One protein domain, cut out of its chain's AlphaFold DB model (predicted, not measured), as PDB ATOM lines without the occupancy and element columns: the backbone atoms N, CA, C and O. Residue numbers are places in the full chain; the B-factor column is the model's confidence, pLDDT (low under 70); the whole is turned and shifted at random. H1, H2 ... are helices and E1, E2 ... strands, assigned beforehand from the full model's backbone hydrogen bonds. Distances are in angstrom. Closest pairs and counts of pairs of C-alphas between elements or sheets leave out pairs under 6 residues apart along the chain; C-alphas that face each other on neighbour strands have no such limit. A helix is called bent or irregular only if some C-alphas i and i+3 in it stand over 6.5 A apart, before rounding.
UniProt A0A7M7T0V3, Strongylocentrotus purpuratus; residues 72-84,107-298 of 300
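What this domain is: This is residues 72 to 84 and 107 to 298 of the 300 residues of a protein of Strongylocentrotus purpuratus (UniProt A0A7M7T0V3). One twisted sheet of six strands lies between helices in three layers, with H4 and the long arm H1b on one face and H5 on the other. Residues 144 to 154, from H1 into H2, stick out, and residues 268 to 298 are a long stretch with no named element. The printed part has 205 residues, with five named helices and six named strands in the order H1, H2, H3, E1, E2, E3, E4, H4, E5, H5, E6. The mixed sheet runs E1, E2, E3, E5, E4, E6, and the class is mixed, helices and strands. The whole is compact, with a radius of gyration of the C-alphas of 17.1 A and spans of 54 by 42 by 38 A.

How they stand to each other: Look first at H1, residues 114 to 147, assigned as one helix by its hydrogen bonds but bent, with C-alphas 121 and 124 9.4 A apart. Its arms H1a, 114 to 121, and H1b, 124 to 147, stand about perpendicular at 74 degrees and only just touch, only at the corner, with 3 pairs of C-alphas within 8 A. H1b is irregular, C-alphas 124 and 127 being 7.6 A apart. H2, residues 151 to 154, is not on the sheet; H3, 164 to 169, only grazes it with residues 167 to 168. E1, 174 to 176, E2, 179 to 182, and E3, 186 to 189, form a meander of two hairpins, each strand the antiparallel neighbour of the one before; N 174 and O 181 are 2.8 A apart, as are N 180 and O 188. E4, 197 to 204, H4, 208 to 224, and E5, 228 to 235, form a right-handed strand-helix-strand unit, two parallel neighbour strands with a helix between, with N 200 to O 230 at 2.8 A. E5 is also antiparallel to E3, with N 187 to O 229 at 2.8 A. H1a touches H4 at a shallow tilt of 5 degrees, the same way; the closest C-alphas, of Thr 117 and Arg 216, are 5.5 A apart. H4's height over the sheet is 8.4 A. On the opposite face, H5, 244 to 256, is over E4 at a height of 6.9 A; the closest C-alphas, Pro 203 and Met 247, are 5.3 A apart. E5, H5 and E6, 264 to 267, form a split right-handed unit, with E4 between the strands; E6 is parallel to E4, with N 199 to O 264 at 2.8 A. Every O i to N i+4 pair is within hydrogen-bond range in H1a, H3 and H5, against 15 of 20 in H1b and 12 of 13 in H4; H2 is too short for one.

Where its parts are: Find C-alpha 114 at (-0.995, -11.628, 24.241), where H1a begins; H1b then runs 38.1 A to C-alpha 147. H4 measures 24.3 A, E5 22.7 A, E4 21.9 A and H5 18.4 A. E6 ends at C-alpha 267, (-5.220, -32.800, 29.421).

The domain as a whole: The farthest C-alphas, of Val 146 and Lys 298, are 55.7 A apart. Residues 85 to 106 are not printed, and C-alphas 84 and 107 are 32.8 A apart across this cut. No link between named elements is long. Mean pLDDT of the printed part is 75.2; residues 72 to 84, 136 to 172 and 257 to 260 are under 70.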
ATOM      1  N   LEU A  72     -13.782 -18.054  30.551       31.89
ATOM      2  CA  LEU A  72     -14.879 -18.989  30.788       31.89
ATOM      3  C   LEU A  72     -16.073 -18.431  30.013       31.89
ATOM      4  O   LEU A  72     -16.230 -17.220  29.945       31.89
ATOM      5  N   HIS A  73     -16.902 -19.282  29.415       38.78
ATOM      6  CA  HIS A  73     -18.106 -18.870  28.684       38.78
ATOM      7  C   HIS A  73     -17.887 -18.180  27.329       38.78
ATOM      8  O   HIS A  73     -18.113 -16.995  27.115       38.78
ATOM      9  N   SER A  74     -17.636 -18.996  26.317       35.44
ATOM     10  CA  SER A  74     -18.404 -18.868  25.077       35.44
ATOM     11  C   SER A  74     -18.567 -20.295  24.577       35.44
ATOM     12  O   SER A  74     -17.617 -20.935  24.168       35.44
ATOM     13  N   LEU A  75     -19.642 -20.979  24.953       36.06
ATOM     14  CA  LEU A  75     -20.823 -21.141  24.119       36.06
ATOM     15  C   LEU A  75     -21.912 -21.811  24.981       36.06
ATOM     16  O   LEU A  75     -22.000 -23.031  25.014       36.06
ATOM     17  N   LEU A  76     -22.798 -21.072  25.663       32.69
ATOM     18  CA  LEU A  76     -24.013 -21.719  26.217       32.69
ATOM     19  C   LEU A  76     -25.057 -22.039  25.137       32.69
ATOM     20  O   LEU A  76     -26.146 -22.523  25.461       32.69
ATOM     21  N   HIS A  77     -24.744 -21.796  23.861       35.12
ATOM     22  CA  HIS A  77     -25.722 -21.889  22.786       35.12
ATOM     23  C   HIS A  77     -25.255 -22.471  21.456       35.12
ATOM     24  O   HIS A  77     -26.089 -22.511  20.557       35.12
ATOM     25  N   ILE A  78     -24.054 -23.051  21.327       33.25
ATOM     26  CA  ILE A  78     -23.905 -24.064  20.267       33.25
ATOM     27  C   ILE A  78     -24.428 -25.378  20.828       33.25
ATOM     28  O   ILE A  78     -23.704 -26.253  21.286       33.25
ATOM     29  N   ARG A  79     -25.760 -25.446  20.869       38.12
ATOM     30  CA  ARG A  79     -26.462 -26.709  20.972       38.12
ATOM     31  C   ARG A  79     -26.169 -27.410  19.657       38.12
ATOM     32  O   ARG A  79     -26.611 -26.982  18.608       38.12
ATOM     33  N   ASP A  80     -25.431 -28.502  19.723       31.67
ATOM     34  CA  ASP A  80     -25.493 -29.526  18.686       31.67
ATOM     35  C   ASP A  80     -24.694 -29.186  17.442       31.67
ATOM     36  O   ASP A  80     -25.184 -28.754  16.395       31.67
ATOM     37  N   MET A  81     -23.407 -29.460  17.576       36.44
ATOM     38  CA  MET A  81     -22.455 -29.373  16.495       36.44
ATOM     39  C   MET A  81     -22.403 -30.690  15.721       36.44
ATOM     40  O   MET A  81     -21.566 -31.556  15.962       36.44
ATOM     41  N   TYR A  82     -23.316 -30.824  14.766       32.62
ATOM     42  CA  TYR A  82     -23.045 -31.474  13.486       32.62
ATOM     43  C   TYR A  82     -23.107 -30.361  12.430       32.62
ATOM     44  O   TYR A  82     -24.167 -29.772  12.232       32.62
ATOM     45  N   ILE A  83     -21.996 -30.031  11.760       35.53
ATOM     46  CA  ILE A  83     -22.071 -29.330  10.467       35.53
ATOM     47  C   ILE A  83     -21.949 -30.360   9.365       35.53
ATOM     48  O   ILE A  83     -21.054 -31.203   9.388       35.53
ATOM     49  N   ILE A  84     -22.896 -30.285   8.429       35.84
ATOM     50  CA  ILE A  84     -22.702 -29.904   7.017       35.84
ATOM     51  C   ILE A  84     -21.292 -30.164   6.461       35.84
ATOM     52  O   ILE A  84     -20.678 -29.358   5.780       35.84
ATOM     53  N   ALA A 107       8.599 -25.610  16.516       75.56
ATOM     54  CA  ALA A 107       7.953 -24.846  17.569       75.56
ATOM     55  C   ALA A 107       8.679 -23.508  17.772       75.56
ATOM     56  O   ALA A 107       9.881 -23.455  18.034       75.56
ATOM     57  N   ASN A 108       7.943 -22.402  17.693       79.50
ATOM     58  CA  ASN A 108       8.483 -21.088  17.992       79.50
ATOM     59  C   ASN A 108       8.372 -20.814  19.497       79.50
ATOM     60  O   ASN A 108       7.307 -20.427  19.986       79.50
ATOM     61  N   ILE A 109       9.477 -20.968  20.223       77.06
ATOM     62  CA  ILE A 109       9.553 -20.765  21.682       77.06
ATOM     63  C   ILE A 109      10.008 -19.358  22.100       77.06
ATOM     64  O   ILE A 109      10.212 -19.100  23.283       77.06
ATOM     65  N   THR A 110      10.168 -18.428  21.152       79.38
ATOM     66  CA  THR A 110      10.512 -17.035  21.487       79.38
ATOM     67  C   THR A 110       9.448 -16.412  22.393       79.38
ATOM     68  O   THR A 110       8.265 -16.725  22.262       79.38
ATOM     69  N   GLY A 111       9.836 -15.518  23.301       70.25
ATOM     70  CA  GLY A 111       8.870 -14.832  24.162       70.25
ATOM     71  C   GLY A 111       7.738 -14.188  23.358       70.25
ATOM     72  O   GLY A 111       7.977 -13.584  22.312       70.25
ATOM     73  N   SER A 112       6.499 -14.359  23.822       70.31
ATOM     74  CA  SER A 112       5.300 -13.842  23.156       70.31
ATOM     75  C   SER A 112       4.378 -13.188  24.174       70.31
ATOM     76  O   SER A 112       4.076 -13.781  25.211       70.31
ATOM     77  N   ASP A 113       3.897 -11.990  23.862       72.50
ATOM     78  CA  ASP A 113       2.807 -11.364  24.603       72.50
ATOM     79  C   ASP A 113       1.441 -11.744  24.000       72.50
ATOM     80  O   ASP A 113       1.337 -12.407  22.956       72.50
ATOM     81  N   PHE A 114       0.368 -11.338  24.677       70.25
ATOM     82  CA  PHE A 114      -0.995 -11.628  24.241       70.25
ATOM     83  C   PHE A 114      -1.297 -11.023  22.863       70.25
ATOM     84  O   PHE A 114      -1.849 -11.698  21.996       70.25
ATOM     85  N   LEU A 115      -0.918  -9.761  22.636       71.00
ATOM     86  CA  LEU A 115      -1.239  -9.031  21.405       71.00
ATOM     87  C   LEU A 115      -0.550  -9.649  20.185       71.00
ATOM     88  O   LEU A 115      -1.148  -9.765  19.117       71.00
ATOM     89  N   THR A 116       0.698 -10.069  20.350       74.25
ATOM     90  CA  THR A 116       1.507 -10.741  19.333       74.25
ATOM     91  C   THR A 116       0.940 -12.119  19.025       74.25
ATOM     92  O   THR A 116       0.782 -12.482  17.858       74.25
ATOM     93  N   THR A 117       0.569 -12.872  20.061       75.81
ATOM     94  CA  THR A 117      -0.052 -14.195  19.916       75.81
ATOM     95  C   THR A 117      -1.389 -14.096  19.189       75.81
ATOM     96  O   THR A 117      -1.620 -14.804  18.212       75.81
ATOM     97  N   GLU A 118      -2.245 -13.165  19.596       79.00
ATOM     98  CA  GLU A 118      -3.556 -12.952  18.989       79.00
ATOM     99  C   GLU A 118      -3.438 -12.520  17.520       79.00
ATOM    100  O   GLU A 118      -4.116 -13.087  16.664       79.00
ATOM    101  N   LYS A 119      -2.528 -11.591  17.196       79.94
ATOM    102  CA  LYS A 119      -2.227 -11.223  15.802       79.94
ATOM    103  C   LYS A 119      -1.695 -12.403  14.994       79.94
ATOM    104  O   LYS A 119      -2.030 -12.529  13.825       79.94
ATOM    105  N   THR A 120      -0.897 -13.284  15.592       82.31
ATOM    106  CA  THR A 120      -0.389 -14.480  14.899       82.31
ATOM    107  C   THR A 120      -1.521 -15.460  14.579       82.31
ATOM    108  O   THR A 120      -1.587 -16.001  13.478       82.31
ATOM    109  N   VAL A 121      -2.441 -15.662  15.524       84.31
ATOM    110  CA  VAL A 121      -3.553 -16.617  15.403       84.31
ATOM    111  C   VAL A 121      -4.657 -16.100  14.476       84.31
ATOM    112  O   VAL A 121      -5.132 -16.834  13.609       84.31
ATOM    113  N   PHE A 122      -5.069 -14.844  14.656       84.88
ATOM    114  CA  PHE A 122      -6.215 -14.242  13.968       84.88
ATOM    115  C   PHE A 122      -5.830 -13.311  12.818       84.88
ATOM    116  O   PHE A 122      -6.712 -12.856  12.092       84.88
ATOM    117  N   GLN A 123      -4.542 -13.028  12.618       88.56
ATOM    118  CA  GLN A 123      -4.046 -12.151  11.556       88.56
ATOM    119  C   GLN A 123      -4.727 -10.769  11.618       88.56
ATOM    120  O   GLN A 123      -4.818 -10.153  12.682       88.56
ATOM    121  N   ASN A 124      -5.242 -10.275  10.493       88.38
ATOM    122  CA  ASN A 124      -5.999  -9.024  10.405       88.38
ATOM    123  C   ASN A 124      -7.421  -9.113  11.002       88.38
ATOM    124  O   ASN A 124      -8.113  -8.100  11.071       88.38
ATOM    125  N   LEU A 125      -7.869 -10.293  11.444       88.19
ATOM    126  CA  LEU A 125      -9.211 -10.524  11.994       88.19
ATOM    127  C   LEU A 125      -9.251 -10.476  13.529       88.19
ATOM    128  O   LEU A 125     -10.306 -10.721  14.112       88.19
ATOM    129  N   ALA A 126      -8.144 -10.127  14.190       81.94
ATOM    130  CA  ALA A 126      -8.050 -10.061  15.651       81.94
ATOM    131  C   ALA A 126      -9.125  -9.156  16.286       81.94
ATOM    132  O   ALA A 126      -9.792  -9.541  17.245       81.94
ATOM    133  N   GLU A 127      -9.377  -7.974  15.718       85.19
ATOM    134  CA  GLU A 127     -10.413  -7.066  16.227       85.19
ATOM    135  C   GLU A 127     -11.831  -7.626  16.036       85.19
ATOM    136  O   GLU A 127     -12.665  -7.544  16.943       85.19
ATOM    137  N   LYS A 128     -12.085  -8.282  14.895       84.62
ATOM    138  CA  LYS A 128     -13.346  -8.993  14.647       84.62
ATOM    139  C   LYS A 128     -13.545 -10.119  15.668       84.62
ATOM    140  O   LYS A 128     -14.647 -10.256  16.195       84.62
ATOM    141  N   ALA A 129     -12.487 -10.870  15.987       81.81
ATOM    142  CA  ALA A 129     -12.507 -11.932  16.995       81.81
ATOM    143  C   ALA A 129     -12.869 -11.387  18.373       81.81
ATOM    144  O   ALA A 129     -13.815 -11.872  18.991       81.81
ATOM    145  N   ARG A 130     -12.217 -10.306  18.814       79.12
ATOM    146  CA  ARG A 130     -12.559  -9.639  20.078       79.12
ATOM    147  C   ARG A 130     -14.011  -9.177  20.117       79.12
ATOM    148  O   ARG A 130     -14.681  -9.375  21.127       79.12
ATOM    149  N   LYS A 131     -14.506  -8.556  19.039       81.62
ATOM    150  CA  LYS A 131     -15.889  -8.065  18.968       81.62
ATOM    151  C   LYS A 131     -16.895  -9.209  19.096       81.62
ATOM    152  O   LYS A 131     -17.799  -9.109  19.922       81.62
ATOM    153  N   LEU A 132     -16.716 -10.287  18.333       76.38
ATOM    154  CA  LEU A 132     -17.599 -11.454  18.387       76.38
ATOM    155  C   LEU A 132     -17.555 -12.137  19.757       76.38
ATOM    156  O   LEU A 132     -18.604 -12.469  20.301       76.38
ATOM    157  N   THR A 133     -16.371 -12.272  20.357       73.81
ATOM    158  CA  THR A 133     -16.233 -12.830  21.708       73.81
ATOM    159  C   THR A 133     -16.945 -11.982  22.757       73.81
ATOM    160  O   THR A 133     -17.677 -12.529  23.573       73.81
ATOM    161  N   ARG A 134     -16.825 -10.649  22.697       74.31
ATOM    162  CA  ARG A 134     -17.565  -9.748  23.598       74.31
ATOM    163  C   ARG A 134     -19.077  -9.862  23.417       74.31
ATOM    164  O   ARG A 134     -19.803  -9.908  24.399       74.31
ATOM    165  N   GLN A 135     -19.556  -9.913  22.175       73.81
ATOM    166  CA  GLN A 135     -20.985 -10.072  21.896       73.81
ATOM    167  C   GLN A 135     -21.521 -11.402  22.430       73.81
ATOM    168  O   GLN A 135     -22.598 -11.427  23.025       73.81
ATOM    169  N   ALA A 136     -20.762 -12.485  22.255       67.62
ATOM    170  CA  ALA A 136     -21.107 -13.786  22.806       67.62
ATOM    171  C   ALA A 136     -21.156 -13.744  24.342       67.62
ATOM    172  O   ALA A 136     -22.148 -14.177  24.917       67.62
ATOM    173  N   ASP A 137     -20.147 -13.175  25.004       65.00
ATOM    174  CA  ASP A 137     -20.109 -13.039  26.468       65.00
ATOM    175  C   ASP A 137     -21.306 -12.234  27.015       65.00
ATOM    176  O   ASP A 137     -22.000 -12.670  27.935       65.00
ATOM    177  N   GLU A 138     -21.637 -11.104  26.386       68.81
ATOM    178  CA  GLU A 138     -22.794 -10.295  26.785       68.81
ATOM    179  C   GLU A 138     -24.117 -11.051  26.645       68.81
ATOM    180  O   GLU A 138     -24.955 -10.993  27.546       68.81
ATOM    181  N   GLN A 139     -24.304 -11.821  25.570       63.75
ATOM    182  CA  GLN A 139     -25.486 -12.675  25.426       63.75
ATOM    183  C   GLN A 139     -25.578 -13.708  26.555       63.75
ATOM    184  O   GLN A 139     -26.672 -13.972  27.056       63.75
ATOM    185  N   LEU A 140     -24.444 -14.259  26.997       58.31
ATOM    186  CA  LEU A 140     -24.401 -15.268  28.053       58.31
ATOM    187  C   LEU A 140     -24.806 -14.694  29.407       58.31
ATOM    188  O   LEU A 140     -25.590 -15.323  30.118       58.31
ATOM    189  N   LYS A 141     -24.362 -13.475  29.729       59.53
ATOM    190  CA  LYS A 141     -24.737 -12.770  30.968       59.53
ATOM    191  C   LYS A 141     -26.241 -12.512  31.091       59.53
ATOM    192  O   LYS A 141     -26.748 -12.401  32.209       59.53
ATOM    193  N   GLN A 142     -26.974 -12.432  29.978       56.06
ATOM    194  CA  GLN A 142     -28.428 -12.220  29.998       56.06
ATOM    195  C   GLN A 142     -29.226 -13.504  30.277       56.06
ATOM    196  O   GLN A 142     -30.349 -13.433  30.775       56.06
ATOM    197  N   ILE A 143     -28.671 -14.692  30.010       48.66
ATOM    198  CA  ILE A 143     -29.410 -15.964  30.121       48.66
ATOM    199  C   ILE A 143     -29.849 -16.283  31.562       48.66
ATOM    200  O   ILE A 143     -31.012 -16.663  31.738       48.66
ATOM    201  N   PRO A 144     -28.999 -16.132  32.601       47.09
ATOM    202  CA  PRO A 144     -29.407 -16.393  33.980       47.09
ATOM    203  C   PRO A 144     -30.464 -15.394  34.469       47.09
ATOM    204  O   PRO A 144     -31.393 -15.780  35.178       47.09
ATOM    205  N   LYS A 145     -30.365 -14.126  34.038       46.25
ATOM    206  CA  LYS A 145     -31.256 -13.029  34.458       46.25
ATOM    207  C   LYS A 145     -32.694 -13.201  33.969       46.25
ATOM    208  O   LYS A 145     -33.621 -12.833  34.676       46.25
ATOM    209  N   VAL A 146     -32.893 -13.785  32.787       45.41
ATOM    210  CA  VAL A 146     -34.225 -13.904  32.164       45.41
ATOM    211  C   VAL A 146     -35.048 -15.071  32.726       45.41
ATOM    212  O   VAL A 146     -36.252 -15.136  32.495       45.41
ATOM    213  N   ARG A 147     -34.439 -16.030  33.439       43.56
ATOM    214  CA  ARG A 147     -35.080 -17.343  33.652       43.56
ATOM    215  C   ARG A 147     -35.188 -17.849  35.086       43.56
ATOM    216  O   ARG A 147     -35.725 -18.942  35.243       43.56
ATOM    217  N   GLY A 148     -34.707 -17.124  36.103       42.19
ATOM    218  CA  GLY A 148     -34.755 -17.606  37.497       42.19
ATOM    219  C   GLY A 148     -34.235 -19.047  37.639       42.19
ATOM    220  O   GLY A 148     -34.782 -19.844  38.395       42.19
ATOM    221  N   MET A 149     -33.265 -19.420  36.797       43.62
ATOM    222  CA  MET A 149     -32.874 -20.808  36.566       43.62
ATOM    223  C   MET A 149     -31.774 -21.216  37.537       43.62
ATOM    224  O   MET A 149     -30.708 -20.609  37.540       43.62
ATOM    225  N   ASP A 150     -32.013 -22.302  38.273       44.56
ATOM    226  CA  ASP A 150     -30.978 -23.063  38.976       44.56
ATOM    227  C   ASP A 150     -29.976 -23.632  37.943       44.56
ATOM    228  O   ASP A 150     -30.371 -24.458  37.101       44.56
ATOM    229  N   PRO A 151     -28.700 -23.198  37.966       44.22
ATOM    230  CA  PRO A 151     -27.677 -23.661  37.035       44.22
ATOM    231  C   PRO A 151     -27.467 -25.179  37.108       44.22
ATOM    232  O   PRO A 151     -27.311 -25.826  36.076       44.22
ATOM    233  N   ASN A 152     -27.546 -25.786  38.293       40.44
ATOM    234  CA  ASN A 152     -27.130 -27.175  38.502       40.44
ATOM    235  C   ASN A 152     -28.123 -28.212  37.956       40.44
ATOM    236  O   ASN A 152     -27.715 -29.311  37.578       40.44
ATOM    237  N   LYS A 153     -29.419 -27.884  37.860       36.16
ATOM    238  CA  LYS A 153     -30.464 -28.833  37.421       36.16
ATOM    239  C   LYS A 153     -30.621 -28.967  35.904       36.16
ATOM    240  O   LYS A 153     -31.046 -30.016  35.428       36.16
ATOM    241  N   ASN A 154     -30.287 -27.934  35.131       40.97
ATOM    242  CA  ASN A 154     -30.691 -27.840  33.718       40.97
ATOM    243  C   ASN A 154     -29.551 -27.981  32.702       40.97
ATOM    244  O   ASN A 154     -29.812 -28.056  31.500       40.97
ATOM    245  N   PHE A 155     -28.301 -28.063  33.158       40.34
ATOM    246  CA  PHE A 155     -27.151 -28.330  32.288       40.34
ATOM    247  C   PHE A 155     -27.158 -29.752  31.690       40.34
ATOM    248  O   PHE A 155     -26.595 -29.972  30.621       40.34
ATOM    249  N   TYR A 156     -27.842 -30.707  32.333       33.53
ATOM    250  CA  TYR A 156     -27.764 -32.136  31.995       33.53
ATOM    251  C   TYR A 156     -28.828 -32.648  31.006       33.53
ATOM    252  O   TYR A 156     -28.666 -33.742  30.471       33.53
ATOM    253  N   ASN A 157     -29.884 -31.878  30.712       32.50
ATOM    254  CA  ASN A 157     -31.024 -32.334  29.899       32.50
ATOM    255  C   ASN A 157     -31.293 -31.410  28.696       32.50
ATOM    256  O   ASN A 157     -32.099 -30.487  28.797       32.50
ATOM    257  N   ARG A 158     -30.671 -31.659  27.530       44.12
ATOM    258  CA  ARG A 158     -31.055 -31.018  26.248       44.12
ATOM    259  C   ARG A 158     -30.810 -31.929  25.032       44.12
ATOM    260  O   ARG A 158     -29.720 -32.468  24.871       44.12
ATOM    261  N   LYS A 159     -31.852 -32.092  24.196       32.59
ATOM    262  CA  LYS A 159     -31.868 -32.817  22.902       32.59
ATOM    263  C   LYS A 159     -31.155 -32.023  21.799       32.59
ATOM    264  O   LYS A 159     -31.192 -30.797  21.856       32.59
ATOM    265  N   ARG A 160     -30.540 -32.752  20.848       51.91
ATOM    266  CA  ARG A 160     -29.131 -32.525  20.506       51.91
ATOM    267  C   ARG A 160     -28.710 -32.537  18.992       51.91
ATOM    268  O   ARG A 160     -27.731 -33.210  18.688       51.91
ATOM    269  N   ALA A 161     -29.368 -31.857  18.021       34.94
ATOM    270  CA  ALA A 161     -29.029 -32.039  16.579       34.94
ATOM    271  C   ALA A 161     -28.968 -30.882  15.509       34.94
ATOM    272  O   ALA A 161     -28.811 -31.257  14.351       34.94
ATOM    273  N   ALA A 162     -29.063 -29.551  15.741       39.34
ATOM    274  CA  ALA A 162     -29.424 -28.622  14.622       39.34
ATOM    275  C   ALA A 162     -28.618 -27.327  14.272       39.34
ATOM    276  O   ALA A 162     -29.017 -26.678  13.298       39.34
ATOM    277  N   ASP A 163     -27.538 -26.888  14.945       50.50
ATOM    278  CA  ASP A 163     -27.228 -25.429  14.927       50.50
ATOM    279  C   ASP A 163     -26.014 -24.910  14.135       50.50
ATOM    280  O   ASP A 163     -25.946 -23.709  13.866       50.50
ATOM    281  N   LEU A 164     -25.055 -25.724  13.697       48.16
ATOM    282  CA  LEU A 164     -23.781 -25.152  13.225       48.16
ATOM    283  C   LEU A 164     -23.907 -24.474  11.830       48.16
ATOM    284  O   LEU A 164     -23.368 -23.391  11.604       48.16
ATOM    285  N   GLY A 165     -24.757 -24.992  10.937       44.09
ATOM    286  CA  GLY A 165     -25.088 -24.310   9.675       44.09
ATOM    287  C   GLY A 165     -25.768 -22.954   9.859       44.09
ATOM    288  O   GLY A 165     -25.445 -21.996   9.159       44.09
ATOM    289  N   LYS A 166     -26.657 -22.852  10.854       49.25
ATOM    290  CA  LYS A 166     -27.307 -21.591  11.232       49.25
ATOM    291  C   LYS A 166     -26.323 -20.629  11.893       49.25
ATOM    292  O   LYS A 166     -26.414 -19.430  11.669       49.25
ATOM    293  N   ALA A 167     -25.360 -21.132  12.665       54.16
ATOM    294  CA  ALA A 167     -24.319 -20.305  13.268       54.16
ATOM    295  C   ALA A 167     -23.394 -19.662  12.231       54.16
ATOM    296  O   ALA A 167     -23.061 -18.485  12.358       54.16
ATOM    297  N   VAL A 168     -23.039 -20.405  11.181       51.00
ATOM    298  CA  VAL A 168     -22.290 -19.859  10.042       51.00
ATOM    299  C   VAL A 168     -23.138 -18.850   9.261       51.00
ATOM    300  O   VAL A 168     -22.637 -17.776   8.940       51.00
ATOM    301  N   GLN A 169     -24.418 -19.147   9.006       49.97
ATOM    302  CA  GLN A 169     -25.342 -18.215   8.339       49.97
ATOM    303  C   GLN A 169     -25.569 -16.920   9.134       49.97
ATOM    304  O   GLN A 169     -25.689 -15.856   8.540       49.97
ATOM    305  N   ASN A 170     -25.574 -16.996  10.465       59.59
ATOM    306  CA  ASN A 170     -25.719 -15.849  11.364       59.59
ATOM    307  C   ASN A 170     -24.380 -15.146  11.673       59.59
ATOM    308  O   ASN A 170     -24.307 -14.383  12.633       59.59
ATOM    309  N   GLU A 171     -23.313 -15.436  10.916       62.84
ATOM    310  CA  GLU A 171     -21.971 -14.853  11.080       62.84
ATOM    311  C   GLU A 171     -21.380 -14.978  12.499       62.84
ATOM    312  O   GLU A 171     -20.549 -14.174  12.923       62.84
ATOM    313  N   MET A 172     -21.764 -16.019  13.244       67.38
ATOM    314  CA  MET A 172     -21.323 -16.222  14.631       67.38
ATOM    315  C   MET A 172     -19.898 -16.795  14.740       67.38
ATOM    316  O   MET A 172     -19.449 -17.128  15.835       67.38
ATOM    317  N   GLY A 173     -19.179 -16.910  13.618       75.25
ATOM    318  CA  GLY A 173     -17.811 -17.414  13.542       75.25
ATOM    319  C   GLY A 173     -16.941 -16.646  12.543       75.25
ATOM    320  O   GLY A 173     -17.419 -15.880  11.705       75.25
ATOM    321  N   ILE A 174     -15.629 -16.849  12.640       83.19
ATOM    322  CA  ILE A 174     -14.614 -16.246  11.776       83.19
ATOM    323  C   ILE A 174     -13.961 -17.333  10.939       83.19
ATOM    324  O   ILE A 174     -13.326 -18.245  11.466       83.19
ATOM    325  N   LYS A 175     -14.050 -17.196   9.616       87.69
ATOM    326  CA  LYS A 175     -13.292 -18.032   8.690       87.69
ATOM    327  C   LYS A 175     -11.812 -17.631   8.710       87.69
ATOM    328  O   LYS A 175     -11.471 -16.503   8.367       87.69
ATOM    329  N   LEU A 176     -10.948 -18.570   9.080       87.81
ATOM    330  CA  LEU A 176      -9.491 -18.453   9.152       87.81
ATOM    331  C   LEU A 176      -8.863 -19.532   8.260       87.81
ATOM    332  O   LEU A 176      -8.559 -20.645   8.695       87.81
ATOM    333  N   GLY A 177      -8.692 -19.211   6.975       88.62
ATOM    334  CA  GLY A 177      -8.227 -20.170   5.970       88.62
ATOM    335  C   GLY A 177      -9.199 -21.346   5.812       88.62
ATOM    336  O   GLY A 177     -10.374 -21.145   5.499       88.62
ATOM    337  N   SER A 178      -8.705 -22.567   6.041       88.31
ATOM    338  CA  SER A 178      -9.474 -23.822   6.008       88.31
ATOM    339  C   SER A 178     -10.284 -24.108   7.279       88.31
ATOM    340  O   SER A 178     -10.882 -25.175   7.385       88.31
ATOM    341  N   TYR A 179     -10.310 -23.184   8.244       89.81
ATOM    342  CA  TYR A 179     -10.975 -23.362   9.533       89.81
ATOM    343  C   TYR A 179     -12.027 -22.286   9.800       89.81
ATOM    344  O   TYR A 179     -11.907 -21.150   9.346       89.81
ATOM    345  N   MET A 180     -13.036 -22.641  10.587       86.62
ATOM    346  CA  MET A 180     -13.965 -21.719  11.226       86.62
ATOM    347  C   MET A 180     -13.649 -21.654  12.719       86.62
ATOM    348  O   MET A 180     -13.597 -22.685  13.384       86.62
ATOM    349  N   TYR A 181     -13.441 -20.448  13.232       86.25
ATOM    350  CA  TYR A 181     -13.314 -20.165  14.657       86.25
ATOM    351  C   TYR A 181     -14.641 -19.648  15.205       86.25
ATOM    352  O   TYR A 181     -15.198 -18.694  14.665       86.25
ATOM    353  N   PHE A 182     -15.104 -20.220  16.308       81.12
ATOM    354  CA  PHE A 182     -16.207 -19.691  17.098       81.12
ATOM    355  C   PHE A 182     -15.673 -19.051  18.381       81.12
ATOM    356  O   PHE A 182     -14.706 -19.564  18.962       81.12
ATOM    357  N   PRO A 183     -16.304 -17.954  18.849       73.50
ATOM    358  CA  PRO A 183     -16.049 -17.403  20.171       73.50
ATOM    359  C   PRO A 183     -15.947 -18.497  21.230       73.50
ATOM    360  O   PRO A 183     -16.723 -19.451  21.208       73.50
ATOM    361  N   GLY A 184     -14.998 -18.344  22.154       71.69
ATOM    362  CA  GLY A 184     -14.752 -19.317  23.226       71.69
ATOM    363  C   GLY A 184     -13.781 -20.439  22.870       71.69
ATOM    364  O   GLY A 184     -13.596 -21.356  23.660       71.69
ATOM    365  N   GLY A 185     -13.119 -20.353  21.711       80.19
ATOM    366  CA  GLY A 185     -11.961 -21.201  21.419       80.19
ATOM    367  C   GLY A 185     -12.275 -22.490  20.671       80.19
ATOM    368  O   GLY A 185     -11.449 -23.397  20.724       80.19
ATOM    369  N   HIS A 186     -13.420 -22.585  19.982       84.88
ATOM    370  CA  HIS A 186     -13.786 -23.761  19.183       84.88
ATOM    371  C   HIS A 186     -13.411 -23.566  17.712       84.88
ATOM    372  O   HIS A 186     -13.846 -22.620  17.058       84.88
ATOM    373  N   TRP A 187     -12.605 -24.483  17.194       90.44
ATOM    374  CA  TRP A 187     -12.077 -24.517  15.839       90.44
ATOM    375  C   TRP A 187     -12.632 -25.718  15.077       90.44
ATOM    376  O   TRP A 187     -12.534 -26.848  15.549       90.44
ATOM    377  N   VAL A 188     -13.174 -25.475  13.884       86.19
ATOM    378  CA  VAL A 188     -13.810 -26.498  13.041       86.19
ATOM    379  C   VAL A 188     -13.191 -26.482  11.644       86.19
ATOM    380  O   VAL A 188     -13.154 -25.409  11.031       86.19
ATOM    381  N   PRO A 189     -12.724 -27.619  11.102       89.50
ATOM    382  CA  PRO A 189     -12.278 -27.681   9.715       89.50
ATOM    383  C   PRO A 189     -13.462 -27.475   8.759       89.50
ATOM    384  O   PRO A 189     -14.551 -28.003   8.965       89.50
ATOM    385  N   LEU A 190     -13.255 -26.694   7.697       85.44
ATOM    386  CA  LEU A 190     -14.288 -26.380   6.700       85.44
ATOM    387  C   LEU A 190     -14.286 -27.330   5.500       85.44
ATOM    388  O   LEU A 190     -15.274 -27.397   4.773       85.44
ATOM    389  N   ASN A 191     -13.175 -28.028   5.270       85.50
ATOM    390  CA  ASN A 191     -12.945 -28.778   4.034       85.50
ATOM    391  C   ASN A 191     -13.205 -30.285   4.176       85.50
ATOM    392  O   ASN A 191     -13.279 -30.987   3.171       85.50
ATOM    393  N   CYS A 192     -13.314 -30.792   5.405       83.81
ATOM    394  CA  CYS A 192     -13.459 -32.214   5.696       83.81
ATOM    395  C   CYS A 192     -14.114 -32.427   7.065       83.81
ATOM    396  O   CYS A 192     -14.220 -31.503   7.874       83.81
ATOM    397  N   ARG A 193     -14.550 -33.662   7.330       83.94
ATOM    398  CA  ARG A 193     -15.083 -34.060   8.639       83.94
ATOM    399  C   ARG A 193     -13.959 -34.580   9.532       83.94
ATOM    400  O   ARG A 193     -13.374 -35.617   9.212       83.94
ATOM    401  N   ALA A 194     -13.689 -33.891  10.641       87.44
ATOM    402  CA  ALA A 194     -12.660 -34.296  11.597       87.44
ATOM    403  C   ALA A 194     -12.902 -35.726  12.105       87.44
ATOM    404  O   ALA A 194     -14.043 -36.115  12.364       87.44
ATOM    405  N   LYS A 195     -11.825 -36.507  12.270       89.06
ATOM    406  CA  LYS A 195     -11.903 -37.835  12.904       89.06
ATOM    407  C   LYS A 195     -12.283 -37.725  14.382       89.06
ATOM    408  O   LYS A 195     -13.037 -38.560  14.864       89.06
ATOM    409  N   TRP A 196     -11.760 -36.711  15.070       92.56
ATOM    410  CA  TRP A 196     -11.998 -36.475  16.490       92.56
ATOM    411  C   TRP A 196     -12.377 -35.021  16.753       92.56
ATOM    412  O   TRP A 196     -11.725 -34.109  16.238       92.56
ATOM    413  N   LYS A 197     -13.371 -34.827  17.624       89.81
ATOM    414  CA  LYS A 197     -13.638 -33.561  18.313       89.81
ATOM    415  C   LYS A 197     -12.931 -33.559  19.662       89.81
ATOM    416  O   LYS A 197     -13.314 -34.304  20.566       89.81
ATOM    417  N   VAL A 198     -11.912 -32.722  19.809       95.69
ATOM    418  CA  VAL A 198     -11.010 -32.719  20.968       95.69
ATOM    419  C   VAL A 198     -11.306 -31.550  21.908       95.69
ATOM    420  O   VAL A 198     -11.119 -30.391  21.549       95.69
ATOM    421  N   ALA A 199     -11.695 -31.847  23.146       92.44
ATOM    422  CA  ALA A 199     -11.654 -30.890  24.245       92.44
ATOM    423  C   ALA A 199     -10.250 -30.878  24.858       92.44
ATOM    424  O   ALA A 199      -9.856 -31.801  25.573       92.44
ATOM    425  N   LEU A 200      -9.495 -29.821  24.579       95.88
ATOM    426  CA  LEU A 200      -8.152 -29.616  25.098       95.88
ATOM    427  C   LEU A 200      -8.216 -28.799  26.389       95.88
ATOM    428  O   LEU A 200      -8.540 -27.614  26.368       95.88
ATOM    429  N   ILE A 201      -7.921 -29.434  27.517       93.62
ATOM    430  CA  ILE A 201      -8.066 -28.864  28.856       93.62
ATOM    431  C   ILE A 201      -6.688 -28.523  29.408       93.62
ATOM    432  O   ILE A 201      -5.850 -29.409  29.590       93.62
ATOM    433  N   ILE A 202      -6.481 -27.247  29.720       90.88
ATOM    434  CA  ILE A 202      -5.214 -26.718  30.221       90.88
ATOM    435  C   ILE A 202      -5.424 -26.180  31.639       90.88
ATOM    436  O   ILE A 202      -6.013 -25.107  31.804       90.88
ATOM    437  N   PRO A 203      -4.958 -26.896  32.676       88.88
ATOM    438  CA  PRO A 203      -4.860 -26.354  34.026       88.88
ATOM    439  C   PRO A 203      -3.952 -25.127  34.036       88.88
ATOM    440  O   PRO A 203      -2.834 -25.177  33.522       88.88
ATOM    441  N   TYR A 204      -4.407 -24.040  34.647       85.62
ATOM    442  CA  TYR A 204      -3.723 -22.759  34.548       85.62
ATOM    443  C   TYR A 204      -3.739 -21.980  35.864       85.62
ATOM    444  O   TYR A 204      -4.715 -22.002  36.611       85.62
ATOM    445  N   ARG A 205      -2.633 -21.282  36.141       81.88
ATOM    446  CA  ARG A 205      -2.543 -20.228  37.157       81.88
ATOM    447  C   ARG A 205      -1.305 -19.377  36.909       81.88
ATOM    448  O   ARG A 205      -0.205 -19.919  36.919       81.88
ATOM    449  N   ASN A 206      -1.461 -18.062  36.754       79.94
ATOM    450  CA  ASN A 206      -0.352 -17.092  36.703       79.94
ATOM    451  C   ASN A 206       0.786 -17.452  35.720       79.94
ATOM    452  O   ASN A 206       1.960 -17.286  36.043       79.94
ATOM    453  N   ARG A 207       0.458 -17.955  34.523       82.12
ATOM    454  CA  ARG A 207       1.442 -18.336  33.491       82.12
ATOM    455  C   ARG A 207       1.108 -17.765  32.115       82.12
ATOM    456  O   ARG A 207       1.160 -18.479  31.115       82.12
ATOM    457  N   SER A 208       0.749 -16.480  32.068       80.50
ATOM    458  CA  SER A 208       0.323 -15.783  30.841       80.50
ATOM    459  C   SER A 208       1.366 -15.922  29.737       80.50
ATOM    460  O   SER A 208       1.038 -16.283  28.610       80.50
ATOM    461  N   TYR A 209       2.636 -15.736  30.096       81.00
ATOM    462  CA  TYR A 209       3.783 -15.906  29.210       81.00
ATOM    463  C   TYR A 209       3.824 -17.295  28.550       81.00
ATOM    464  O   TYR A 209       3.851 -17.398  27.322       81.00
ATOM    465  N   ASN A 210       3.771 -18.371  29.344       85.44
ATOM    466  CA  ASN A 210       3.777 -19.744  28.832       85.44
ATOM    467  C   ASN A 210       2.540 -20.023  27.980       85.44
ATOM    468  O   ASN A 210       2.653 -20.612  26.912       85.44
ATOM    469  N   LEU A 211       1.367 -19.549  28.410       83.19
ATOM    470  CA  LEU A 211       0.121 -19.735  27.675       83.19
ATOM    471  C   LEU A 211       0.169 -19.071  26.293       83.19
ATOM    472  O   LEU A 211      -0.281 -19.663  25.317       83.19
ATOM    473  N   ASN A 212       0.751 -17.876  26.186       81.25
ATOM    474  CA  ASN A 212       0.921 -17.180  24.911       81.25
ATOM    475  C   ASN A 212       1.811 -17.978  23.948       81.25
ATOM    476  O   ASN A 212       1.435 -18.205  22.795       81.25
ATOM    477  N   ILE A 213       2.965 -18.453  24.430       84.25
ATOM    478  CA  ILE A 213       3.859 -19.317  23.646       84.25
ATOM    479  C   ILE A 213       3.125 -20.596  23.241       84.25
ATOM    480  O   ILE A 213       3.162 -20.979  22.071       84.25
ATOM    481  N   LEU A 214       2.419 -21.228  24.178       88.56
ATOM    482  CA  LEU A 214       1.683 -22.453  23.926       88.56
ATOM    483  C   LEU A 214       0.631 -22.254  22.837       88.56
ATOM    484  O   LEU A 214       0.663 -22.964  21.843       88.56
ATOM    485  N   LEU A 215      -0.275 -21.282  22.972       89.00
ATOM    486  CA  LEU A 215      -1.371 -21.077  22.020       89.00
ATOM    487  C   LEU A 215      -0.868 -20.728  20.616       89.00
ATOM    488  O   LEU A 215      -1.425 -21.221  19.632       89.00
ATOM    489  N   ARG A 216       0.212 -19.938  20.517       86.31
ATOM    490  CA  ARG A 216       0.855 -19.604  19.238       86.31
ATOM    491  C   ARG A 216       1.305 -20.850  18.473       86.31
ATOM    492  O   ARG A 216       1.250 -20.858  17.248       86.31
ATOM    493  N   ASN A 217       1.733 -21.883  19.191       89.94
ATOM    494  CA  ASN A 217       2.234 -23.128  18.621       89.94
ATOM    495  C   ASN A 217       1.131 -24.189  18.471       89.94
ATOM    496  O   ASN A 217       0.962 -24.795  17.413       89.94
ATOM    497  N   LEU A 218       0.330 -24.374  19.512       92.06
ATOM    498  CA  LEU A 218      -0.643 -25.448  19.633       92.06
ATOM    499  C   LEU A 218      -1.807 -25.300  18.654       92.06
ATOM    500  O   LEU A 218      -2.262 -26.288  18.092       92.06
ATOM    501  N   ILE A 219      -2.274 -24.075  18.393       92.31
ATOM    502  CA  ILE A 219      -3.372 -23.839  17.445       92.31
ATOM    503  C   ILE A 219      -2.994 -24.258  16.013       92.31
ATOM    504  O   ILE A 219      -3.736 -25.047  15.425       92.31
ATOM    505  N   PRO A 220      -1.882 -23.782  15.409       91.06
ATOM    506  CA  PRO A 220      -1.488 -24.253  14.082       91.06
ATOM    507  C   PRO A 220      -1.132 -25.744  14.073       91.06
ATOM    508  O   PRO A 220      -1.465 -26.421  13.103       91.06
ATOM    509  N   PHE A 221      -0.548 -26.274  15.152       93.12
ATOM    510  CA  PHE A 221      -0.290 -27.707  15.301       93.12
ATOM    511  C   PHE A 221      -1.583 -28.538  15.201       93.12
ATOM    512  O   PHE A 221      -1.696 -29.393  14.327       93.12
ATOM    513  N   LEU A 222      -2.609 -28.230  16.002       94.31
ATOM    514  CA  LEU A 222      -3.897 -28.942  15.978       94.31
ATOM    515  C   LEU A 222      -4.640 -28.771  14.646       94.31
ATOM    516  O   LEU A 222      -5.266 -29.711  14.158       94.31
ATOM    517  N   ARG A 223      -4.541 -27.588  14.023       92.38
ATOM    518  CA  ARG A 223      -5.102 -27.336  12.686       92.38
ATOM    519  C   ARG A 223      -4.414 -28.164  11.600       92.38
ATOM    520  O   ARG A 223      -5.086 -28.625  10.686       92.38
ATOM    521  N   SER A 224      -3.097 -28.366  11.696       91.06
ATOM    522  CA  SER A 224      -2.350 -29.214  10.751       91.06
ATOM    523  C   SER A 224      -2.733 -30.694  10.846       91.06
ATOM    524  O   SER A 224      -2.569 -31.437   9.885       91.06
ATOM    525  N   GLN A 225      -3.295 -31.103  11.986       93.00
ATOM    526  CA  GLN A 225      -3.793 -32.454  12.233       93.00
ATOM    527  C   GLN A 225      -5.255 -32.647  11.800       93.00
ATOM    528  O   GLN A 225      -5.828 -33.705  12.046       93.00
ATOM    529  N   GLU A 226      -5.873 -31.637  11.179       92.19
ATOM    530  CA  GLU A 226      -7.272 -31.658  10.732       92.19
ATOM    531  C   GLU A 226      -8.286 -31.985  11.854       92.19
ATOM    532  O   GLU A 226      -9.366 -32.533  11.620       92.19
ATOM    533  N   LEU A 227      -7.944 -31.636  13.102       93.62
ATOM    534  CA  LEU A 227      -8.808 -31.823  14.267       93.62
ATOM    535  C   LEU A 227      -9.891 -30.740  14.322       93.62
ATOM    536  O   LEU A 227      -9.637 -29.578  13.991       93.62
ATOM    537  N   GLU A 228     -11.080 -31.104  14.804       93.19
ATOM    538  CA  GLU A 228     -12.024 -30.154  15.398       93.19
ATOM    539  C   GLU A 228     -11.686 -30.073  16.887       93.19
ATOM    540  O   GLU A 228     -11.563 -31.107  17.542       93.19
ATOM    541  N   PHE A 229     -11.493 -28.880  17.443       94.31
ATOM    542  CA  PHE A 229     -11.029 -28.771  18.825       94.31
ATOM    543  C   PHE A 229     -11.539 -27.530  19.546       94.31
ATOM    544  O   PHE A 229     -11.767 -26.487  18.941       94.31
ATOM    545  N   GLY A 230     -11.689 -27.649  20.862       90.12
ATOM    546  CA  GLY A 230     -11.985 -26.559  21.787       90.12
ATOM    547  C   GLY A 230     -10.887 -26.452  22.834       90.12
ATOM    548  O   GLY A 230     -10.444 -27.476  23.350       90.12
ATOM    549  N   ILE A 231     -10.442 -25.236  23.150       89.38
ATOM    550  CA  ILE A 231      -9.421 -24.999  24.181       89.38
ATOM    551  C   ILE A 231     -10.088 -24.468  25.450       89.38
ATOM    552  O   ILE A 231     -10.678 -23.392  25.446       89.38
ATOM    553  N   PHE A 232      -9.949 -25.210  26.544       85.81
ATOM    554  CA  PHE A 232     -10.514 -24.905  27.853       85.81
ATOM    555  C   PHE A 232      -9.386 -24.609  28.835       85.81
ATOM    556  O   PHE A 232      -8.688 -25.517  29.288       85.81
ATOM    557  N   ILE A 233      -9.209 -23.336  29.178       85.06
ATOM    558  CA  ILE A 233      -8.254 -22.928  30.210       85.06
ATOM    559  C   ILE A 233      -8.969 -22.985  31.560       85.06
ATOM    560  O   ILE A 233      -9.892 -22.217  31.812       85.06
ATOM    561  N   ALA A 234      -8.572 -23.935  32.403       81.38
ATOM    562  CA  ALA A 234      -9.109 -24.105  33.747       81.38
ATOM    563  C   ALA A 234      -8.229 -23.334  34.736       81.38
ATOM    564  O   ALA A 234      -7.233 -23.863  35.238       81.38
ATOM    565  N   GLU A 235      -8.573 -22.065  34.954       81.44
ATOM    566  CA  GLU A 235      -7.838 -21.174  35.849       81.44
ATOM    567  C   GLU A 235      -8.242 -21.363  37.316       81.44
ATOM    568  O   GLU A 235      -9.414 -21.256  37.678       81.44
ATOM    569  N   GLN A 236      -7.254 -21.597  38.182       77.75
ATOM    570  CA  GLN A 236      -7.461 -21.564  39.627       77.75
ATOM    571  C   GLN A 236      -7.322 -20.128  40.143       77.75
ATOM    572  O   GLN A 236      -6.213 -19.604  40.224       77.75
ATOM    573  N   GLY A 237      -8.447 -19.528  40.538       74.19
ATOM    574  CA  GLY A 237      -8.492 -18.168  41.086       74.19
ATOM    575  C   GLY A 237      -8.143 -18.046  42.576       74.19
ATOM    576  O   GLY A 237      -7.975 -16.929  43.058       74.19
ATOM    577  N   SER A 238      -8.039 -19.156  43.319       73.75
ATOM    578  CA  SER A 238      -7.650 -19.119  44.736       73.75
ATOM    579  C   SER A 238      -6.145 -18.885  44.916       73.75
ATOM    580  O   SER A 238      -5.327 -19.272  44.076       73.75
ATOM    581  N   THR A 239      -5.772 -18.278  46.044       80.31
ATOM    582  CA  THR A 239      -4.372 -18.046  46.444       80.31
ATOM    583  C   THR A 239      -3.693 -19.294  47.019       80.31
ATOM    584  O   THR A 239      -2.468 -19.330  47.128       80.31
ATOM    585  N   GLU A 240      -4.467 -20.332  47.344       83.06
ATOM    586  CA  GLU A 240      -3.988 -21.638  47.815       83.06
ATOM    587  C   GLU A 240      -3.077 -22.328  46.802       83.06
ATOM    588  O   GLU A 240      -3.030 -21.937  45.647       83.06
ATOM    589  N   VAL A 241      -2.375 -23.399  47.182       87.00
ATOM    590  CA  VAL A 241      -1.524 -24.174  46.260       87.00
ATOM    591  C   VAL A 241      -2.320 -24.680  45.044       87.00
ATOM    592  O   VAL A 241      -3.483 -25.065  45.147       87.00
ATOM    593  N   MET A 242      -1.692 -24.672  43.861       84.62
ATOM    594  CA  MET A 242      -2.348 -25.095  42.621       84.62
ATOM    595  C   MET A 242      -2.720 -26.583  42.679       84.62
ATOM    596  O   MET A 242      -1.846 -27.446  42.732       84.62
ATOM    597  N   ASN A 243      -4.010 -26.890  42.560       88.31
ATOM    598  CA  ASN A 243      -4.521 -28.247  42.455       88.31
ATOM    599  C   ASN A 243      -4.762 -28.611  40.981       88.31
ATOM    600  O   ASN A 243      -5.857 -28.452  40.435       88.31
ATOM    601  N   ARG A 244      -3.716 -29.126  40.322       88.50
ATOM    602  CA  ARG A 244      -3.772 -29.514  38.899       88.50
ATOM    603  C   ARG A 244      -4.856 -30.557  38.617       88.50
ATOM    604  O   ARG A 244      -5.523 -30.469  37.591       88.50
ATOM    605  N   GLY A 245      -5.033 -31.538  39.506       89.38
ATOM    606  CA  GLY A 245      -6.030 -32.601  39.343       89.38
ATOM    607  C   GLY A 245      -7.460 -32.064  39.382       89.38
ATOM    608  O   GLY A 245      -8.267 -32.384  38.510       89.38
ATOM    609  N   LEU A 246      -7.750 -31.175  40.335       83.88
ATOM    610  CA  LEU A 246      -9.046 -30.507  40.423       83.88
ATOM    611  C   LEU A 246      -9.331 -29.666  39.174       83.88
ATOM    612  O   LEU A 246     -10.419 -29.769  38.614       83.88
ATOM    613  N   MET A 247      -8.352 -28.895  38.689       84.25
ATOM    614  CA  MET A 247      -8.521 -28.089  37.474       84.25
ATOM    615  C   MET A 247      -8.779 -28.948  36.229       84.25
ATOM    616  O   MET A 247      -9.619 -28.587  35.406       84.25
ATOM    617  N   LYS A 248      -8.140 -30.123  36.111       86.69
ATOM    618  CA  LYS A 248      -8.449 -31.101  35.049       86.69
ATOM    619  C   LYS A 248      -9.909 -31.565  35.131       86.69
ATOM    620  O   LYS A 248     -10.615 -31.529  34.124       86.69
ATOM    621  N   ASN A 249     -10.389 -31.924  36.322       80.31
ATOM    622  CA  ASN A 249     -11.773 -32.371  36.527       80.31
ATOM    623  C   ASN A 249     -12.801 -31.266  36.237       80.31
ATOM    624  O   ASN A 249     -13.799 -31.517  35.559       80.31
ATOM    625  N   ILE A 250     -12.556 -30.041  36.712       78.75
ATOM    626  CA  ILE A 250     -13.416 -28.883  36.436       78.75
ATOM    627  C   ILE A 250     -13.438 -28.595  34.935       78.75
ATOM    628  O   ILE A 250     -14.515 -28.467  34.358       78.75
ATOM    629  N   GLY A 251     -12.273 -28.568  34.282       78.62
ATOM    630  CA  GLY A 251     -12.172 -28.366  32.838       78.62
ATOM    631  C   GLY A 251     -12.934 -29.424  32.036       78.62
ATOM    632  O   GLY A 251     -13.660 -29.072  31.109       78.62
ATOM    633  N   TYR A 252     -12.863 -30.699  32.433       83.31
ATOM    634  CA  TYR A 252     -13.646 -31.781  31.819       83.31
ATOM    635  C   TYR A 252     -15.154 -31.534  31.929       83.31
ATOM    636  O   TYR A 252     -15.879 -31.647  30.937       83.31
ATOM    637  N   GLN A 253     -15.629 -31.147  33.115       75.25
ATOM    638  CA  GLN A 253     -17.043 -30.844  33.319       75.25
ATOM    639  C   GLN A 253     -17.471 -29.629  32.493       75.25
ATOM    640  O   GLN A 253     -18.479 -29.701  31.797       75.25
ATOM    641  N   MET A 254     -16.689 -28.547  32.481       75.00
ATOM    642  CA  MET A 254     -17.000 -27.360  31.677       75.00
ATOM    643  C   MET A 254     -17.012 -27.666  30.175       75.00
ATOM    644  O   MET A 254     -17.920 -27.223  29.472       75.00
ATOM    645  N   ALA A 255     -16.080 -28.489  29.692       75.12
ATOM    646  CA  ALA A 255     -16.073 -28.952  28.309       75.12
ATOM    647  C   ALA A 255     -17.322 -29.780  27.979       75.12
ATOM    648  O   ALA A 255     -17.969 -29.552  26.961       75.12
ATOM    649  N   LYS A 256     -17.737 -30.692  28.864       71.31
ATOM    650  CA  LYS A 256     -18.980 -31.465  28.702       71.31
ATOM    651  C   LYS A 256     -20.234 -30.578  28.670       71.31
ATOM    652  O   LYS A 256     -21.224 -30.931  28.025       71.31
ATOM    653  N   LEU A 257     -20.199 -29.441  29.365       66.19
ATOM    654  CA  LEU A 257     -21.286 -28.464  29.437       66.19
ATOM    655  C   LEU A 257     -21.238 -27.397  28.330       66.19
ATOM    656  O   LEU A 257     -22.163 -26.591  28.238       66.19
ATOM    657  N   SER A 258     -20.225 -27.409  27.457       64.69
ATOM    658  CA  SER A 258     -20.016 -26.381  26.426       64.69
ATOM    659  C   SER A 258     -20.994 -26.456  25.244       64.69
ATOM    660  O   SER A 258     -20.830 -25.733  24.267       64.69
ATOM    661  N   GLY A 259     -21.967 -27.370  25.280       58.41
ATOM    662  CA  GLY A 259     -22.919 -27.620  24.190       58.41
ATOM    663  C   GLY A 259     -22.385 -28.537  23.081       58.41
ATOM    664  O   GLY A 259     -23.174 -29.227  22.430       58.41
ATOM    665  N   THR A 260     -21.063 -28.638  22.943       66.94
ATOM    666  CA  THR A 260     -20.391 -29.558  22.019       66.94
ATOM    667  C   THR A 260     -20.301 -30.964  22.611       66.94
ATOM    668  O   THR A 260     -19.960 -31.162  23.777       66.94
ATOM    669  N   LEU A 261     -20.603 -31.966  21.786       74.38
ATOM    670  CA  LEU A 261     -20.285 -33.361  22.073       74.38
ATOM    671  C   LEU A 261     -18.831 -33.625  21.684       74.38
ATOM    672  O   LEU A 261     -18.539 -33.813  20.507       74.38
ATOM    673  N   TRP A 262     -17.940 -33.587  22.670       80.19
ATOM    674  CA  TRP A 262     -16.532 -33.923  22.488       80.19
ATOM    675  C   TRP A 262     -16.342 -35.438  22.484       80.19
ATOM    676  O   TRP A 262     -16.888 -36.133  23.342       80.19
ATOM    677  N   ASP A 263     -15.549 -35.930  21.538       87.44
ATOM    678  CA  ASP A 263     -15.217 -37.352  21.421       87.44
ATOM    679  C   ASP A 263     -13.979 -37.702  22.257       87.44
ATOM    680  O   ASP A 263     -13.839 -38.813  22.760       87.44
ATOM    681  N   CYS A 264     -13.066 -36.736  22.392       94.31
ATOM    682  CA  CYS A 264     -11.759 -36.905  23.006       94.31
ATOM    683  C   CYS A 264     -11.471 -35.774  23.993       94.31
ATOM    684  O   CYS A 264     -11.748 -34.609  23.712       94.31
ATOM    685  N   TYR A 265     -10.863 -36.112  25.129       95.75
ATOM    686  CA  TYR A 265     -10.433 -35.151  26.141       95.75
ATOM    687  C   TYR A 265      -8.921 -35.255  26.314       95.75
ATOM    688  O   TYR A 265      -8.405 -36.309  26.681       95.75
ATOM    689  N   VAL A 266      -8.213 -34.157  26.059       97.62
ATOM    690  CA  VAL A 266      -6.754 -34.088  26.182       97.62
ATOM    691  C   VAL A 266      -6.414 -33.128  27.309       97.62
ATOM    692  O   VAL A 266      -6.725 -31.943  27.237       97.62
ATOM    693  N   PHE A 267      -5.762 -33.635  28.353       97.19
ATOM    694  CA  PHE A 267      -5.220 -32.800  29.421       97.19
ATOM    695  C   PHE A 267      -3.804 -32.384  29.061       97.19
ATOM    696  O   PHE A 267      -2.948 -33.239  28.838       97.19
ATOM    697  N   HIS A 268      -3.558 -31.082  29.032       96.25
ATOM    698  CA  HIS A 268      -2.304 -30.534  28.551       96.25
ATOM    699  C   HIS A 268      -1.757 -29.511  29.542       96.25
ATOM    700  O   HIS A 268      -2.450 -28.566  29.907       96.25
ATOM    701  N   ASP A 269      -0.518 -29.687  29.988       94.44
ATOM    702  CA  ASP A 269       0.116 -28.699  30.860       94.44
ATOM    703  C   ASP A 269       0.528 -27.470  30.030       94.44
ATOM    704  O   ASP A 269       0.852 -27.573  28.846       94.44
ATOM    705  N   VAL A 270       0.499 -26.285  30.644       88.56
ATOM    706  CA  VAL A 270       0.763 -25.014  29.942       88.56
ATOM    707  C   VAL A 270       2.225 -24.854  29.483       88.56
ATOM    708  O   VAL A 270       2.514 -24.006  28.646       88.56
ATOM    709  N   ASP A 271       3.144 -25.670  30.011       90.69
ATOM    710  CA  ASP A 271       4.589 -25.536  29.769       90.69
ATOM    711  C   ASP A 271       5.127 -26.412  28.633       90.69
ATOM    712  O   ASP A 271       6.254 -26.200  28.193       90.69
ATOM    713  N   TYR A 272       4.369 -27.404  28.168       92.94
ATOM    714  CA  TYR A 272       4.849 -28.305  27.121       92.94
ATOM    715  C   TYR A 272       4.436 -27.783  25.755       92.94
ATOM    716  O   TYR A 272       3.301 -27.373  25.577       92.94
ATOM    717  N   VAL A 273       5.326 -27.806  24.769       92.31
ATOM    718  CA  VAL A 273       4.991 -27.472  23.379       92.31
ATOM    719  C   VAL A 273       5.341 -28.686  22.520       92.31
ATOM    720  O   VAL A 273       6.463 -29.181  22.627       92.31
ATOM    721  N   PRO A 274       4.415 -29.213  21.697       91.06
ATOM    722  CA  PRO A 274       4.740 -30.334  20.826       91.06
ATOM    723  C   PRO A 274       5.770 -29.899  19.781       91.06
ATOM    724  O   PRO A 274       5.605 -28.855  19.167       91.06
ATOM    725  N   ILE A 275       6.811 -30.701  19.562       86.06
ATOM    726  CA  ILE A 275       7.855 -30.426  18.552       86.06
ATOM    727  C   ILE A 275       7.744 -31.324  17.315       86.06
ATOM    728  O   ILE A 275       8.386 -31.071  16.307       86.06
ATOM    729  N   ASN A 276       6.936 -32.385  17.380       84.44
ATOM    730  CA  ASN A 276       6.796 -33.348  16.293       84.44
ATOM    731  C   ASN A 276       5.337 -33.442  15.844       84.44
ATOM    732  O   ASN A 276       4.463 -33.829  16.624       84.44
ATOM    733  N   SER A 277       5.089 -33.114  14.575       82.19
ATOM    734  CA  SER A 277       3.769 -33.138  13.937       82.19
ATOM    735  C   SER A 277       3.148 -34.536  13.880       82.19
ATOM    736  O   SER A 277       1.921 -34.641  13.854       82.19
ATOM    737  N   THR A 278       3.954 -35.605  13.950       86.06
ATOM    738  CA  THR A 278       3.467 -36.995  13.986       86.06
ATOM    739  C   THR A 278       2.777 -37.356  15.301       86.06
ATOM    740  O   THR A 278       2.019 -38.329  15.352       86.06
ATOM    741  N   ASN A 279       2.977 -36.568  16.365       90.50
ATOM    742  CA  ASN A 279       2.277 -36.756  17.628       90.50
ATOM    743  C   ASN A 279       0.815 -36.299  17.503       90.50
ATOM    744  O   ASN A 279       0.455 -35.195  17.897       90.50
ATOM    745  N   TYR A 280      -0.036 -37.135  16.913       92.94
ATOM    746  CA  TYR A 280      -1.444 -36.824  16.669       92.94
ATOM    747  C   TYR A 280      -2.245 -36.704  17.976       92.94
ATOM    748  O   TYR A 280      -2.352 -37.698  18.697       92.94
ATOM    749  N   TYR A 281      -2.834 -35.533  18.260       95.31
ATOM    750  CA  TYR A 281      -3.574 -35.201  19.501       95.31
ATOM    751  C   TYR A 281      -5.037 -35.688  19.516       95.31
ATOM    752  O   TYR A 281      -5.862 -35.224  20.304       95.31
ATOM    753  N   GLY A 282      -5.379 -36.637  18.647       93.50
ATOM    754  CA  GLY A 282      -6.627 -37.386  18.736       93.50
ATOM    755  C   GLY A 282      -6.520 -38.594  19.667       93.50
ATOM    756  O   GLY A 282      -5.439 -39.156  19.852       93.50
ATOM    757  N   CYS A 283      -7.660 -39.017  20.214       92.44
ATOM    758  CA  CYS A 283      -7.748 -40.189  21.081       92.44
ATOM    759  C   CYS A 283      -7.609 -41.507  20.305       92.44
ATOM    760  O   CYS A 283      -7.574 -41.542  19.069       92.44
ATOM    761  N   ASP A 284      -7.526 -42.585  21.074       90.44
ATOM    762  CA  ASP A 284      -7.464 -43.968  20.619       90.44
ATOM    763  C   ASP A 284      -8.341 -44.837  21.542       90.44
ATOM    764  O   ASP A 284      -8.955 -44.318  22.480       90.44
ATOM    765  N   ASP A 285      -8.369 -46.148  21.315       90.56
ATOM    766  CA  ASP A 285      -9.132 -47.110  22.125       90.56
ATOM    767  C   ASP A 285      -8.662 -47.170  23.594       90.56
ATOM    768  O   ASP A 285      -9.410 -47.584  24.484       90.56
ATOM    769  N   TYR A 286      -7.430 -46.724  23.867       93.62
ATOM    770  CA  TYR A 286      -6.813 -46.715  25.195       93.62
ATOM    771  C   TYR A 286      -6.296 -45.322  25.582       93.62
ATOM    772  O   TYR A 286      -5.982 -44.508  24.707       93.62
ATOM    773  N   PRO A 287      -6.150 -45.030  26.894       94.25
ATOM    774  CA  PRO A 287      -5.538 -43.790  27.352       94.25
ATOM    775  C   PRO A 287      -4.151 -43.588  26.738       94.25
ATOM    776  O   PRO A 287      -3.266 -44.433  26.874       94.25
ATOM    777  N   LYS A 288      -3.961 -42.441  26.087       94.38
ATOM    778  CA  LYS A 288      -2.717 -42.085  25.409       94.38
ATOM    779  C   LYS A 288      -1.913 -41.092  26.241       94.38
ATOM    780  O   LYS A 288      -2.433 -40.063  26.672       94.38
ATOM    781  N   HIS A 289      -0.630 -41.387  26.432       94.12
ATOM    782  CA  HIS A 289       0.331 -40.446  26.993       94.12
ATOM    783  C   HIS A 289       1.072 -39.748  25.845       94.12
ATOM    784  O   HIS A 289       1.740 -40.412  25.060       94.12
ATOM    785  N   TYR A 290       0.919 -38.426  25.713       93.00
ATOM    786  CA  TYR A 290       1.496 -37.656  24.597       93.00
ATOM    787  C   TYR A 290       2.916 -37.148  24.874       93.00
ATOM    788  O   TYR A 290       3.720 -37.036  23.952       93.00
ATOM    789  N   ALA A 291       3.218 -36.825  26.132       91.38
ATOM    790  CA  ALA A 291       4.478 -36.235  26.576       91.38
ATOM    791  C   ALA A 291       5.492 -37.321  26.977       91.38
ATOM    792  O   ALA A 291       5.984 -37.348  28.100       91.38
ATOM    793  N   THR A 292       5.765 -38.269  26.075       89.75
ATOM    794  CA  THR A 292       6.622 -39.430  26.380       89.75
ATOM    795  C   THR A 292       8.111 -39.129  26.308       89.75
ATOM    796  O   THR A 292       8.884 -39.820  26.953       89.75
ATOM    797  N   LYS A 293       8.514 -38.141  25.502       89.06
ATOM    798  CA  LYS A 293       9.909 -37.737  25.302       89.06
ATOM    799  C   LYS A 293      10.011 -36.232  25.458       89.06
ATOM    800  O   LYS A 293       9.598 -35.489  24.570       89.06
ATOM    801  N   LEU A 294      10.510 -35.799  26.607       88.88
ATOM    802  CA  LEU A 294      10.627 -34.388  26.959       88.88
ATOM    803  C   LEU A 294      12.081 -33.937  26.854       88.88
ATOM    804  O   LEU A 294      12.995 -34.688  27.188       88.88
ATOM    805  N   GLU A 295      12.286 -32.687  26.440       86.69
ATOM    806  CA  GLU A 295      13.614 -32.067  26.368       86.69
ATOM    807  C   GLU A 295      14.316 -32.038  27.737       86.69
ATOM    808  O   GLU A 295      15.518 -32.279  27.813       86.69
ATOM    809  N   GLU A 296      13.564 -31.832  28.824       85.94
ATOM    810  CA  GLU A 296      14.072 -31.876  30.208       85.94
ATOM    811  C   GLU A 296      14.756 -33.213  30.538       85.94
ATOM    812  O   GLU A 296      15.724 -33.253  31.296       85.94
ATOM    813  N   PHE A 297      14.305 -34.296  29.900       87.19
ATOM    814  CA  PHE A 297      14.882 -35.636  30.008       87.19
ATOM    815  C   PHE A 297      15.702 -36.018  28.770       87.19
ATOM    816  O   PHE A 297      15.925 -37.193  28.517       87.19
ATOM    817  N   LYS A 298      16.140 -35.038  27.969       85.69
ATOM    818  CA  LYS A 298      16.942 -35.231  26.747       85.69
ATOM    819  C   LYS A 298      16.323 -36.211  25.745       85.69
ATOM    820  O   LYS A 298      17.040 -36.826  24.959       85.69
TER     821      LYS A 298